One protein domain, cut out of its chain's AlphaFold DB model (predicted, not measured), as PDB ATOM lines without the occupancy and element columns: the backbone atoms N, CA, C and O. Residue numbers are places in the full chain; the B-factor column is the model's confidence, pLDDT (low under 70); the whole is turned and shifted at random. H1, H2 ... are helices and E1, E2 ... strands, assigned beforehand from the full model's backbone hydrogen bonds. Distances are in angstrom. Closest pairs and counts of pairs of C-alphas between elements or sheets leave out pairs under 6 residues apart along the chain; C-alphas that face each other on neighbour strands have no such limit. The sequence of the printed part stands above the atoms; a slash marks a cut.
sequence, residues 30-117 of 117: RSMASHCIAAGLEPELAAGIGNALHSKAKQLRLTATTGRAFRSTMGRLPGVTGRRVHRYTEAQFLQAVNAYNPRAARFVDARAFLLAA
ATOM      1  N   ARG A  30       4.450  35.537  -7.018       85.50
ATOM      2  CA  ARG A  30       5.533  36.337  -6.418       85.50
ATOM      3  C   ARG A  30       5.518  36.224  -4.894       85.50
ATOM      4  O   ARG A  30       4.570  35.719  -4.303       85.50
ATOM      5  N   SER A  31       6.600  36.642  -4.240       89.75
ATOM      6  CA  SER A  31       6.564  36.826  -2.780       89.75
ATOM      7  C   SER A  31       5.686  38.035  -2.426       89.75
ATOM      8  O   SER A  31       5.524  38.917  -3.265       89.75
ATOM      9  N   MET A  32       5.172  38.123  -1.193       92.50
ATOM     10  CA  MET A  32       4.352  39.274  -0.766       92.50
ATOM     11  C   MET A  32       5.074  40.616  -0.962       92.50
ATOM     12  O   MET A  32       4.505  41.547  -1.523       92.50
ATOM     13  N   ALA A  33       6.354  40.695  -0.584       91.31
ATOM     14  CA  ALA A  33       7.168  41.894  -0.801       91.31
ATOM     15  C   ALA A  33       7.376  42.189  -2.297       91.31
ATOM     16  O   ALA A  33       7.364  43.337  -2.719       91.31
ATOM     17  N   SER A  34       7.531  41.153  -3.126       90.06
ATOM     18  CA  SER A  34       7.669  41.327  -4.576       90.06
ATOM     19  C   SER A  34       6.381  41.808  -5.250       90.06
ATOM     20  O   SER A  34       6.478  42.520  -6.242       90.06
ATOM     21  N   HIS A  35       5.201  41.437  -4.740       91.50
ATOM     22  CA  HIS A  35       3.925  42.016  -5.183       91.50
ATOM     23  C   HIS A  35       3.838  43.498  -4.812       91.50
ATOM     24  O   HIS A  35       3.536  44.313  -5.671       91.50
ATOM     25  N   CYS A  36       4.239  43.858  -3.590       92.06
ATOM     26  CA  CYS A  36       4.295  45.253  -3.139       92.06
ATOM     27  C   CYS A  36       5.207  46.128  -4.020       92.06
ATOM     28  O   CYS A  36       4.804  47.205  -4.446       92.06
ATOM     29  N   ILE A  37       6.421  45.652  -4.329       92.25
ATOM     30  CA  ILE A  37       7.362  46.371  -5.208       92.25
ATOM     31  C   ILE A  37       6.792  46.503  -6.621       92.25
ATOM     32  O   ILE A  37       6.935  47.544  -7.251       92.25
ATOM     33  N   ALA A  38       6.145  45.454  -7.132       89.31
ATOM     34  CA  ALA A  38       5.553  45.496  -8.462       89.31
ATOM     35  C   ALA A  38       4.364  46.460  -8.567       89.31
ATOM     36  O   ALA A  38       4.157  47.016  -9.638       89.31
ATOM     37  N   ALA A  39       3.635  46.675  -7.469       88.56
ATOM     38  CA  ALA A  39       2.605  47.705  -7.360       88.56
ATOM     39  C   ALA A  39       3.189  49.127  -7.221       88.56
ATOM     40  O   ALA A  39       2.451  50.097  -7.319       88.56
ATOM     41  N   GLY A  40       4.505  49.270  -7.007       90.62
ATOM     42  CA  GLY A  40       5.194  50.565  -6.952       90.62
ATOM     43  C   GLY A  40       5.603  51.035  -5.555       90.62
ATOM     44  O   GLY A  40       6.071  52.163  -5.419       90.62
ATOM     45  N   LEU A  41       5.470  50.204  -4.514       90.31
ATOM     46  CA  LEU A  41       5.975  50.561  -3.185       90.31
ATOM     47  C   LEU A  41       7.508  50.565  -3.137       90.31
ATOM     48  O   LEU A  41       8.177  49.712  -3.728       90.31
ATOM     49  N   GLU A  42       8.050  51.494  -2.352       91.88
ATOM     50  CA  GLU A  42       9.480  51.587  -2.065       91.88
ATOM     51  C   GLU A  42       9.992  50.281  -1.398       91.88
ATOM     52  O   GLU A  42       9.274  49.682  -0.586       91.88
ATOM     53  N   PRO A  43      11.190  49.776  -1.761       88.06
ATOM     54  CA  PRO A  43      11.708  48.491  -1.287       88.06
ATOM     55  C   PRO A  43      11.750  48.269   0.235       88.06
ATOM     56  O   PRO A  43      11.430  47.158   0.678       88.06
ATOM     57  N   GLU A  44      12.144  49.255   1.042       88.81
ATOM     58  CA  GLU A  44      12.168  49.136   2.507       88.81
ATOM     59  C   GLU A  44      10.750  48.999   3.074       88.81
ATOM     60  O   GLU A  44      10.470  48.097   3.878       88.81
ATOM     61  N   LEU A  45       9.822  49.828   2.593       89.69
ATOM     62  CA  LEU A  45       8.412  49.773   2.973       89.69
ATOM     63  C   LEU A  45       7.763  48.446   2.547       89.69
ATOM     64  O   LEU A  45       7.071  47.793   3.339       89.69
ATOM     65  N   ALA A  46       8.046  47.998   1.324       91.12
ATOM     66  CA  ALA A  46       7.576  46.732   0.777       91.12
ATOM     67  C   ALA A  46       8.102  45.519   1.560       91.12
ATOM     68  O   ALA A  46       7.382  44.529   1.719       91.12
ATOM     69  N   ALA A  47       9.331  45.573   2.081       89.94
ATOM     70  CA  ALA A  47       9.871  44.518   2.936       89.94
ATOM     71  C   ALA A  47       9.123  44.433   4.276       89.94
ATOM     72  O   ALA A  47       8.759  43.335   4.714       89.94
ATOM     73  N   GLY A  48       8.850  45.581   4.906       90.56
ATOM     74  CA  GLY A  48       8.088  45.658   6.153       90.56
ATOM     75  C   GLY A  48       6.662  45.124   6.000       90.56
ATOM     76  O   GLY A  48       6.255  44.203   6.716       90.56
ATOM     77  N   ILE A  49       5.925  45.644   5.015       93.25
ATOM     78  CA  ILE A  49       4.546  45.228   4.722       93.25
ATOM     79  C   ILE A  49       4.506  43.773   4.262       93.25
ATOM     80  O   ILE A  49       3.682  42.996   4.742       93.25
ATOM     81  N   GLY A  50       5.432  43.357   3.396       92.44
ATOM     82  CA  GLY A  50       5.492  41.993   2.882       92.44
ATOM     83  C   GLY A  50       5.607  40.937   3.986       92.44
ATOM     84  O   GLY A  50       4.966  39.887   3.900       92.44
ATOM     85  N   ASN A  51       6.357  41.217   5.056       92.56
ATOM     86  CA  ASN A  51       6.434  40.331   6.220       92.56
ATOM     87  C   ASN A  51       5.107  40.268   6.992       92.56
ATOM     88  O   ASN A  51       4.678  39.179   7.385       92.56
ATOM     89  N   ALA A  52       4.435  41.405   7.179       93.12
ATOM     90  CA  ALA A  52       3.133  41.458   7.841       93.12
ATOM     91  C   ALA A  52       2.049  40.720   7.034       93.12
ATOM     92  O   ALA A  52       1.305  39.909   7.593       93.12
ATOM     93  N   LEU A  53       2.014  40.925   5.715       94.12
ATOM     94  CA  LEU A  53       1.107  40.235   4.797       94.12
ATOM     95  C   LEU A  53       1.359  38.729   4.769       94.12
ATOM     96  O   LEU A  53       0.414  37.950   4.759       94.12
ATOM     97  N   HIS A  54       2.617  38.293   4.819       93.00
ATOM     98  CA  HIS A  54       2.940  36.873   4.923       93.00
ATOM     99  C   HIS A  54       2.415  36.260   6.233       93.00
ATOM    100  O   HIS A  54       1.842  35.169   6.223       93.00
ATOM    101  N   SER A  55       2.549  36.965   7.360       93.12
ATOM    102  CA  SER A  55       1.955  36.534   8.632       93.12
ATOM    103  C   SER A  55       0.425  36.476   8.558       93.12
ATOM    104  O   SER A  55      -0.170  35.520   9.054       93.12
ATOM    105  N   LYS A  56      -0.221  37.432   7.879       93.94
ATOM    106  CA  LYS A  56      -1.674  37.409   7.638       93.94
ATOM    107  C   LYS A  56      -2.101  36.261   6.730       93.94
ATOM    108  O   LYS A  56      -3.048  35.555   7.056       93.94
ATOM    109  N   ALA A  57      -1.358  35.995   5.663       92.50
ATOM    110  CA  ALA A  57      -1.602  34.864   4.776       92.50
ATOM    111  C   ALA A  57      -1.522  33.520   5.515       92.50
ATOM    112  O   ALA A  57      -2.325  32.629   5.253       92.50
ATOM    113  N   LYS A  58      -0.601  33.385   6.482       92.38
ATOM    114  CA  LYS A  58      -0.543  32.214   7.372       92.38
ATOM    115  C   LYS A  58      -1.786  32.090   8.252       92.38
ATOM    116  O   LYS A  58      -2.324  30.996   8.366       92.38
ATOM    117  N   GLN A  59      -2.243  33.192   8.850       92.69
ATOM    118  CA  GLN A  59      -3.464  33.210   9.672       92.69
ATOM    119  C   GLN A  59      -4.702  32.812   8.856       92.69
ATOM    120  O   GLN A  59      -5.510  32.014   9.319       92.69
ATOM    121  N   LEU A  60      -4.796  33.300   7.620       91.81
ATOM    122  CA  LEU A  60      -5.859  32.973   6.666       91.81
ATOM    123  C   LEU A  60      -5.701  31.595   6.002       91.81
ATOM    124  O   LEU A  60      -6.548  31.207   5.204       91.81
ATOM    125  N   ARG A  61      -4.619  30.864   6.304       92.12
ATOM    126  CA  ARG A  61      -4.291  29.554   5.716       92.12
ATOM    127  C   ARG A  61      -4.239  29.564   4.180       92.12
ATOM    128  O   ARG A  61      -4.599  28.581   3.537       92.12
ATOM    129  N   LEU A  62      -3.746  30.653   3.585       90.81
ATOM    130  CA  LEU A  62      -3.577  30.748   2.132       90.81
ATOM    131  C   LEU A  62      -2.513  29.759   1.640       90.81
ATOM    132  O   LEU A  62      -1.405  29.684   2.183       90.81
ATOM    133  N   THR A  63      -2.838  29.022   0.580       86.06
ATOM    134  CA  THR A  63      -1.976  27.998  -0.019       86.06
ATOM    135  C   THR A  63      -0.857  28.628  -0.839       86.06
ATOM    136  O   THR A  63      -0.997  28.924  -2.023       86.06
ATOM    137  N   ALA A  64       0.292  28.837  -0.201       84.38
ATOM    138  CA  ALA A  64       1.470  29.356  -0.879       84.38
ATOM    139  C   ALA A  64       2.188  28.271  -1.691       84.38
ATOM    140  O   ALA A  64       2.527  27.204  -1.169       84.38
ATOM    141  N   THR A  65       2.569  28.596  -2.925       84.81
ATOM    142  CA  THR A  65       3.506  27.777  -3.696       84.81
ATOM    143  C   THR A  65       4.902  27.947  -3.110       84.81
ATOM    144  O   THR A  65       5.468  29.043  -3.075       84.81
ATOM    145  N   THR A  66       5.479  26.853  -2.626       81.00
ATOM    146  CA  THR A  66       6.801  26.885  -2.001       81.00
ATOM    147  C   THR A  66       7.890  26.727  -3.056       81.00
ATOM    148  O   THR A  66       7.891  25.779  -3.830       81.00
ATOM    149  N   GLY A  67       8.854  27.645  -3.066       73.25
ATOM    150  CA  GLY A  67      10.064  27.560  -3.880       73.25
ATOM    151  C   GLY A  67      11.334  27.658  -3.039       73.25
ATOM    152  O   GLY A  67      11.296  27.889  -1.829       73.25
ATOM    153  N   ARG A  68      12.490  27.522  -3.692       71.19
ATOM    154  CA  ARG A  68      13.800  27.817  -3.093       71.19
ATOM    155  C   ARG A  68      14.434  29.009  -3.801       71.19
ATOM    156  O   ARG A  68      14.465  29.054  -5.029       71.19
ATOM    157  N   ALA A  69      14.932  29.968  -3.028       68.94
ATOM    158  CA  ALA A  69      15.782  31.041  -3.523       68.94
ATOM    159  C   ALA A  69      17.220  30.777  -3.088       68.94
ATOM    160  O   ALA A  69      17.492  30.576  -1.907       68.94
ATOM    161  N   PHE A  70      18.139  30.789  -4.046       65.31
ATOM    162  CA  PHE A  70      19.562  30.599  -3.797       65.31
ATOM    163  C   PHE A  70      20.238  31.968  -3.853       65.31
ATOM    164  O   PHE A  70      20.137  32.655  -4.869       65.31
ATOM    165  N   ARG A  71      20.911  32.381  -2.773       57.78
ATOM    166  CA  ARG A  71      21.850  33.508  -2.839       57.78
ATOM    167  C   ARG A  71      23.202  32.972  -3.297       57.78
ATOM    168  O   ARG A  71      23.688  31.988  -2.746       57.78
ATOM    169  N   SER A  72      23.808  33.622  -4.284       54.97
ATOM    170  CA  SER A  72      25.248  33.515  -4.510       54.97
ATOM    171  C   SER A  72      25.924  34.529  -3.594       54.97
ATOM    172  O   SER A  72      25.976  35.716  -3.912       54.97
ATOM    173  N   THR A  73      26.372  34.094  -2.424       51.00
ATOM    174  CA  THR A  73      27.267  34.904  -1.590       51.00
ATOM    175  C   THR A  73      28.681  34.757  -2.156       51.00
ATOM    176  O   THR A  73      29.070  33.637  -2.493       51.00
ATOM    177  N   MET A  74      29.445  35.850  -2.291       43.56
ATOM    178  CA  MET A  74      30.862  35.770  -2.684       43.56
ATOM    179  C   MET A  74      31.581  34.745  -1.793       43.56
ATOM    180  O   MET A  74      31.502  34.830  -0.571       43.56
ATOM    181  N   GLY A  75      32.227  33.750  -2.407       52.28
ATOM    182  CA  GLY A  75      33.015  32.731  -1.704       52.28
ATOM    183  C   GLY A  75      32.285  31.439  -1.314       52.28
ATOM    184  O   GLY A  75      32.941  30.509  -0.855       52.28
ATOM    185  N   ARG A  76      30.966  31.307  -1.527       51.31
ATOM    186  CA  ARG A  76      30.273  30.006  -1.415       51.31
ATOM    187  C   ARG A  76      29.681  29.594  -2.757       51.31
ATOM    188  O   ARG A  76      29.081  30.413  -3.450       51.31
ATOM    189  N   LEU A  77      29.837  28.313  -3.107       52.38
ATOM    190  CA  LEU A  77      29.238  27.730  -4.311       52.38
ATOM    191  C   LEU A  77      27.739  28.093  -4.376       52.38
ATOM    192  O   LEU A  77      27.028  27.943  -3.373       52.38
ATOM    193  N   PRO A  78      27.230  28.580  -5.525       49.88
ATOM    194  CA  PRO A  78      25.814  28.882  -5.677       49.88
ATOM    195  C   PRO A  78      25.003  27.597  -5.473       49.88
ATOM    196  O   PRO A  78      25.051  26.699  -6.305       49.88
ATOM    197  N   GLY A  79      24.264  27.495  -4.363       53.03
ATOM    198  CA  GLY A  79      23.411  26.330  -4.097       53.03
ATOM    199  C   GLY A  79      23.397  25.808  -2.661       53.03
ATOM    200  O   GLY A  79      22.451  25.118  -2.298       53.03
ATOM    201  N   VAL A  80      24.382  26.162  -1.827       53.34
ATOM    202  CA  VAL A  80      24.571  25.501  -0.515       53.34
ATOM    203  C   VAL A  80      23.511  25.892   0.526       53.34
ATOM    204  O   VAL A  80      23.215  25.119   1.429       53.34
ATOM    205  N   THR A  81      22.871  27.060   0.405       54.88
ATOM    206  CA  THR A  81      21.847  27.502   1.375       54.88
ATOM    207  C   THR A  81      20.667  28.152   0.657       54.88
ATOM    208  O   THR A  81      20.504  29.370   0.609       54.88
ATOM    209  N   GLY A  82      19.841  27.320   0.021       61.44
ATOM    210  CA  GLY A  82      18.577  27.768  -0.555       61.44
ATOM    211  C   GLY A  82      17.581  28.131   0.548       61.44
ATOM    212  O   GLY A  82      17.138  27.250   1.283       61.44
ATOM    213  N   ARG A  83      17.184  29.403   0.656       70.44
ATOM    214  CA  ARG A  83      16.104  29.813   1.564       70.44
ATOM    215  C   ARG A  83      14.770  29.363   0.977       70.44
ATOM    216  O   ARG A  83      14.505  29.581  -0.208       70.44
ATOM    217  N   ARG A  84      13.920  28.752   1.804       78.06
ATOM    218  CA  ARG A  84      12.530  28.466   1.434       78.06
ATOM    219  C   ARG A  84      11.786  29.791   1.257       78.06
ATOM    220  O   ARG A  84      11.845  30.650   2.133       78.06
ATOM    221  N   VAL A  85      11.123  29.961   0.120       80.81
ATOM    222  CA  VAL A  85      10.348  31.162  -0.206       80.81
ATOM    223  C   VAL A  85       8.917  30.758  -0.507       80.81
ATOM    224  O   VAL A  85       8.683  29.842  -1.293       80.81
ATOM    225  N   HIS A  86       7.977  31.466   0.106       88.00
ATOM    226  CA  HIS A  86       6.553  31.328  -0.157       88.00
ATOM    227  C   HIS A  86       6.145  32.298  -1.260       88.00
ATOM    228  O   HIS A  86       6.522  33.475  -1.238       88.00
ATOM    229  N   ARG A  87       5.417  31.783  -2.245       89.44
ATOM    230  CA  ARG A  87       4.932  32.541  -3.393       89.44
ATOM    231  C   ARG A  87       3.421  32.469  -3.423       89.44
ATOM    232  O   ARG A  87       2.851  31.406  -3.198       89.44
ATOM    233  N   TYR A  88       2.816  33.601  -3.715       90.94
ATOM    234  CA  TYR A  88       1.382  33.802  -3.699       90.94
ATOM    235  C   TYR A  88       0.933  34.268  -5.072       90.94
ATOM    236  O   TYR A  88       1.672  34.978  -5.769       90.94
ATOM    237  N   THR A  89      -0.266  33.857  -5.460       91.56
ATOM    238  CA  THR A  89      -0.960  34.462  -6.598       91.56
ATOM    239  C   THR A  89      -1.380  35.887  -6.244       91.56
ATOM    240  O   THR A  89      -1.384  36.281  -5.076       91.56
ATOM    241  N   GLU A  90      -1.728  36.669  -7.256       90.56
ATOM    242  CA  GLU A  90      -2.265  38.016  -7.072       90.56
ATOM    243  C   GLU A  90      -3.569  38.010  -6.257       90.56
ATOM    244  O   GLU A  90      -3.697  38.758  -5.293       90.56
ATOM    245  N   ALA A  91      -4.476  37.067  -6.529       90.75
ATOM    246  CA  ALA A  91      -5.709  36.905  -5.755       90.75
ATOM    247  C   ALA A  91      -5.442  36.643  -4.258       90.75
ATOM    248  O   ALA A  91      -6.067  37.247  -3.388       90.75
ATOM    249  N   GLN A  92      -4.470  35.780  -3.940       92.62
ATOM    250  CA  GLN A  92      -4.069  35.510  -2.554       92.62
ATOM    251  C   GLN A  92      -3.408  36.727  -1.897       92.62
ATOM    252  O   GLN A  92      -3.588  36.962  -0.701       92.62
ATOM    253  N   PHE A  93      -2.631  37.493  -2.665       93.81
ATOM    254  CA  PHE A  93      -2.048  38.744  -2.199       93.81
ATOM    255  C   PHE A  93      -3.146  39.749  -1.830       93.81
ATOM    256  O   PHE A  93      -3.164  40.212  -0.691       93.81
ATOM    257  N   LEU A  94      -4.108  39.997  -2.721       93.44
ATOM    258  CA  LEU A  94      -5.234  40.898  -2.462       93.44
ATOM    259  C   LEU A  94      -6.071  40.445  -1.262       93.44
ATOM    260  O   LEU A  94      -6.441  41.261  -0.421       93.44
ATOM    261  N   GLN A  95      -6.305  39.140  -1.108       94.31
ATOM    262  CA  GLN A  95      -6.993  38.604   0.068       94.31
ATOM    263  C   GLN A  95      -6.236  38.910   1.372       94.31
ATOM    264  O   GLN A  95      -6.844  39.288   2.376       94.31
ATOM    265  N   ALA A  96      -4.905  38.791   1.363       93.81
ATOM    266  CA  ALA A  96      -4.079  39.139   2.515       93.81
ATOM    267  C   ALA A  96      -4.058  40.653   2.791       93.81
ATOM    268  O   ALA A  96      -4.095  41.044   3.957       93.81
ATOM    269  N   VAL A  97      -4.026  41.495   1.750       94.75
ATOM    270  CA  VAL A  97      -4.080  42.965   1.871       94.75
ATOM    271  C   VAL A  97      -5.428  43.414   2.440       94.75
ATOM    272  O   VAL A  97      -5.465  44.212   3.378       94.75
ATOM    273  N   ASN A  98      -6.530  42.840   1.955       94.56
ATOM    274  CA  ASN A  98      -7.873  43.124   2.456       94.56
ATOM    275  C   ASN A  98      -7.998  42.834   3.959       94.56
ATOM    276  O   ASN A  98      -8.510  43.673   4.701       94.56
ATOM    277  N   ALA A  99      -7.454  41.705   4.423       94.00
ATOM    278  CA  ALA A  99      -7.476  41.310   5.833       94.00
ATOM    279  C   ALA A  99      -6.416  42.000   6.719       94.00
ATOM    280  O   ALA A  99      -6.420  41.844   7.946       94.00
ATOM    281  N   TYR A 100      -5.453  42.707   6.128       92.75
ATOM    282  CA  TYR A 100      -4.410  43.405   6.869       92.75
ATOM    283  C   TYR A 100      -4.955  44.718   7.433       92.75
ATOM    284  O   TYR A 100      -5.402  45.567   6.677       92.75
ATOM    285  N   ASN A 101      -4.900  44.898   8.756       92.06
ATOM    286  CA  ASN A 101      -5.354  46.123   9.420       92.06
ATOM    287  C   ASN A 101      -4.183  46.789  10.176       92.06
ATOM    288  O   ASN A 101      -3.960  46.486  11.355       92.06
ATOM    289  N   PRO A 102      -3.347  47.588   9.486       91.69
ATOM    290  CA  PRO A 102      -2.215  48.277  10.096       91.69
ATOM    291  C   PRO A 102      -2.660  49.394  11.042       91.69
ATOM    292  O   PRO A 102      -3.650  50.069  10.799       91.69
ATOM    293  N   ARG A 103      -1.874  49.632  12.100       92.44
ATOM    294  CA  ARG A 103      -2.102  50.741  13.046       92.44
ATOM    295  C   ARG A 103      -1.261  51.983  12.753       92.44
ATOM    296  O   ARG A 103      -1.660  53.084  13.099       92.44
ATOM    297  N   ALA A 104      -0.076  51.811  12.166       92.38
ATOM    298  CA  ALA A 104       0.810  52.933  11.874       92.38
ATOM    299  C   ALA A 104       0.401  53.604  10.558       92.38
ATOM    300  O   ALA A 104       0.250  52.901   9.558       92.38
ATOM    301  N   ALA A 105       0.306  54.938  10.555       91.38
ATOM    302  CA  ALA A 105      -0.158  55.740   9.417       91.38
ATOM    303  C   ALA A 105       0.528  55.354   8.095       91.38
ATOM    304  O   ALA A 105      -0.141  54.950   7.153       91.38
ATOM    305  N   ARG A 106       1.869  55.274   8.090       90.50
ATOM    306  CA  ARG A 106       2.657  54.872   6.908       90.50
ATOM    307  C   ARG A 106       2.223  53.549   6.262       90.50
ATOM    308  O   ARG A 106       2.393  53.353   5.066       90.50
ATOM    309  N   PHE A 107       1.714  52.604   7.054       90.62
ATOM    310  CA  PHE A 107       1.259  51.306   6.554       90.62
ATOM    311  C   PHE A 107      -0.225  51.324   6.173       90.62
ATOM    312  O   PHE A 107      -0.634  50.523   5.336       90.62
ATOM    313  N   VAL A 108      -1.019  52.221   6.768       92.94
ATOM    314  CA  VAL A 108      -2.407  52.486   6.362       92.94
ATOM    315  C   VAL A 108      -2.420  53.068   4.951       92.94
ATOM    316  O   VAL A 108      -3.097  52.514   4.086       92.94
ATOM    317  N   ASP A 109      -1.593  54.082   4.697       91.81
ATOM    318  CA  ASP A 109      -1.477  54.722   3.381       91.81
ATOM    319  C   ASP A 109      -1.016  53.718   2.323       91.81
ATOM    320  O   ASP A 109      -1.614  53.583   1.257       91.81
ATOM    321  N   ALA A 110       0.003  52.923   2.655       90.44
ATOM    322  CA  ALA A 110       0.504  51.889   1.762       90.44
ATOM    323  C   ALA A 110      -0.539  50.799   1.473       90.44
ATOM    324  O   ALA A 110      -0.608  50.303   0.353       90.44
ATOM    325  N   ARG A 111      -1.375  50.420   2.450       92.62
ATOM    326  CA  ARG A 111      -2.487  49.489   2.208       92.62
ATOM    327  C   ARG A 111      -3.517  50.099   1.261       92.62
ATOM    328  O   ARG A 111      -3.981  49.394   0.373       92.62
ATOM    329  N   ALA A 112      -3.883  51.364   1.458       91.62
ATOM    330  CA  ALA A 112      -4.828  52.054   0.584       91.62
ATOM    331  C   ALA A 112      -4.299  52.116  -0.856       91.62
ATOM    332  O   ALA A 112      -5.019  51.770  -1.788       91.62
ATOM    333  N   PHE A 113      -3.014  52.438  -1.019       92.06
ATOM    334  CA  PHE A 113      -2.330  52.407  -2.307       92.06
ATOM    335  C   PHE A 113      -2.367  51.014  -2.955       92.06
ATOM    336  O   PHE A 113      -2.743  50.884  -4.113       92.06
ATOM    337  N   LEU A 114      -2.056  49.955  -2.198       90.56
ATOM    338  CA  LEU A 114      -2.067  48.576  -2.702       90.56
ATOM    339  C   LEU A 114      -3.453  48.045  -3.085       90.56
ATOM    340  O   LEU A 114      -3.526  47.068  -3.819       90.56
ATOM    341  N   LEU A 115      -4.531  48.621  -2.552       90.56
ATOM    342  CA  LEU A 115      -5.901  48.259  -2.930       90.56
ATOM    343  C   LEU A 115      -6.390  49.005  -4.176       90.56
ATOM    344  O   LEU A 115      -7.376  48.584  -4.771       90.56
ATOM    345  N   ALA A 116      -5.734  50.110  -4.533       86.56
ATOM    346  CA  ALA A 116      -6.060  50.923  -5.700       86.56
ATOM    347  C   ALA A 116      -5.192  50.603  -6.933       86.56
ATOM    348  O   ALA A 116      -5.515  51.069  -8.025       86.56
ATOM    349  N   ALA A 117      -4.095  49.862  -6.742       77.44
ATOM    350  CA  ALA A 117      -3.164  49.417  -7.780       77.44
ATOM    351  C   ALA A 117      -3.653  48.141  -8.477       77.44
ATOM    352  O   ALA A 117      -3.453  48.054  -9.709       77.44
TER     353      ALA A 117
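This is residues 30 to 117 of the 117 residues of an uncharacterized protein of Streptomyces sp. CB03911 (UniProt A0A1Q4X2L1). A small body of four crossed helices has a long two-stranded hairpin arm, E1 and E2, reaching out from one side, with the loop of residues 71 to 81 at its tip. In the body H1 packs on the long H2, H3 crosses H2 and packs on it near residues 53 to 57, and H4 packs on H3 on the side of the body away from the arm. The printed part has 88 residues, with four named helices and two named strands in the order H1, H2, E1, E2, H3, H4; the class is mixed, helices and strands, and the one sheet has the order E1 - E2, antiparallel. The whole is only just compact, close to loose, with a radius of gyration of the C-alphas of 14.2 A. Its outline is elongated, spanning 42 by 26 by 21 A, and the arm makes much of the longest span.

H1 covers residues 32 to 38, 10.0 A from first to last C-alpha, and begins with C-alpha 32 at (4.352, 39.274, -0.766). After a tight link of 4 residues comes H2, residues 43 to 59, the longest helix at 24.2 A; its C-alpha 59 is at (-3.464, 33.210, 9.672). E1 is residues 65 to 70, 16.3 A long. E2 is residues 82 to 87, 14.7 A long. H3 is residues 90 to 99 and measures 14.3 A. H4 is residues 105 to 116 and measures 16.9 A, ending with C-alpha 116 at (-6.060, 50.923, -5.700).

H1 and H2 form a helical hairpin. They touch, with the C-alphas of Ala 33 and Gly 50 closest at 4.0 A, and run opposite ways at a steep tilt of 40 degrees. H2 touches H3 with residues 53 to 57 alone; the closest C-alphas, those of Ala 57 and Ala 96, are 5.4 A apart, and the two lines are about perpendicular at 82 degrees. H1 and H3 only just touch, with 3 pairs of C-alphas within 8 A, the closest being Met 32 and Phe 93 at 6.6 A. H3 and H4 form a second helical hairpin, running opposite ways at a steep tilt of 41 degrees. In it H4 touches H3 with residues 111 to 115 alone, and the closest C-alphas are those of Val 97 and Arg 111, 6.7 A apart. H4 and H2 are close but not clearly touching, with the C-alphas of Ile 49 and Phe 107 closest at 7.1 A. H4 and H1 are also close but not clearly touching, with the C-alphas of Cys 36 and Leu 114 closest at 7.2 A. Helix packing is mostly crossed: no touching pair with a tilt is at a shallow one. E1 and E2 form a hairpin of antiparallel neighbour strands, at 146 degrees between their directions. N 67 and O 85 are 2.8 A apart and N 83 and O 69 are 2.8 A apart, both within hydrogen-bond range. E1 is apart from H1, H3 and H4, and E2 is apart from H4. In H1, H2, H3 and H4 every O i to N i+4 pair is within hydrogen-bond range.

The two C-alphas farthest apart are those of Gly 75 and Ala 116, at 43.3 A. The printed part has no cut, and Ala 117 is the chain's last residue. The link from E1 to E2, 11 residues, is long, and the other four links are tight. The mean pLDDT of the printed part is 84.3; residues 69 to 82, of which 69 and 70 belong to E1 and 82 to E2, are under 70.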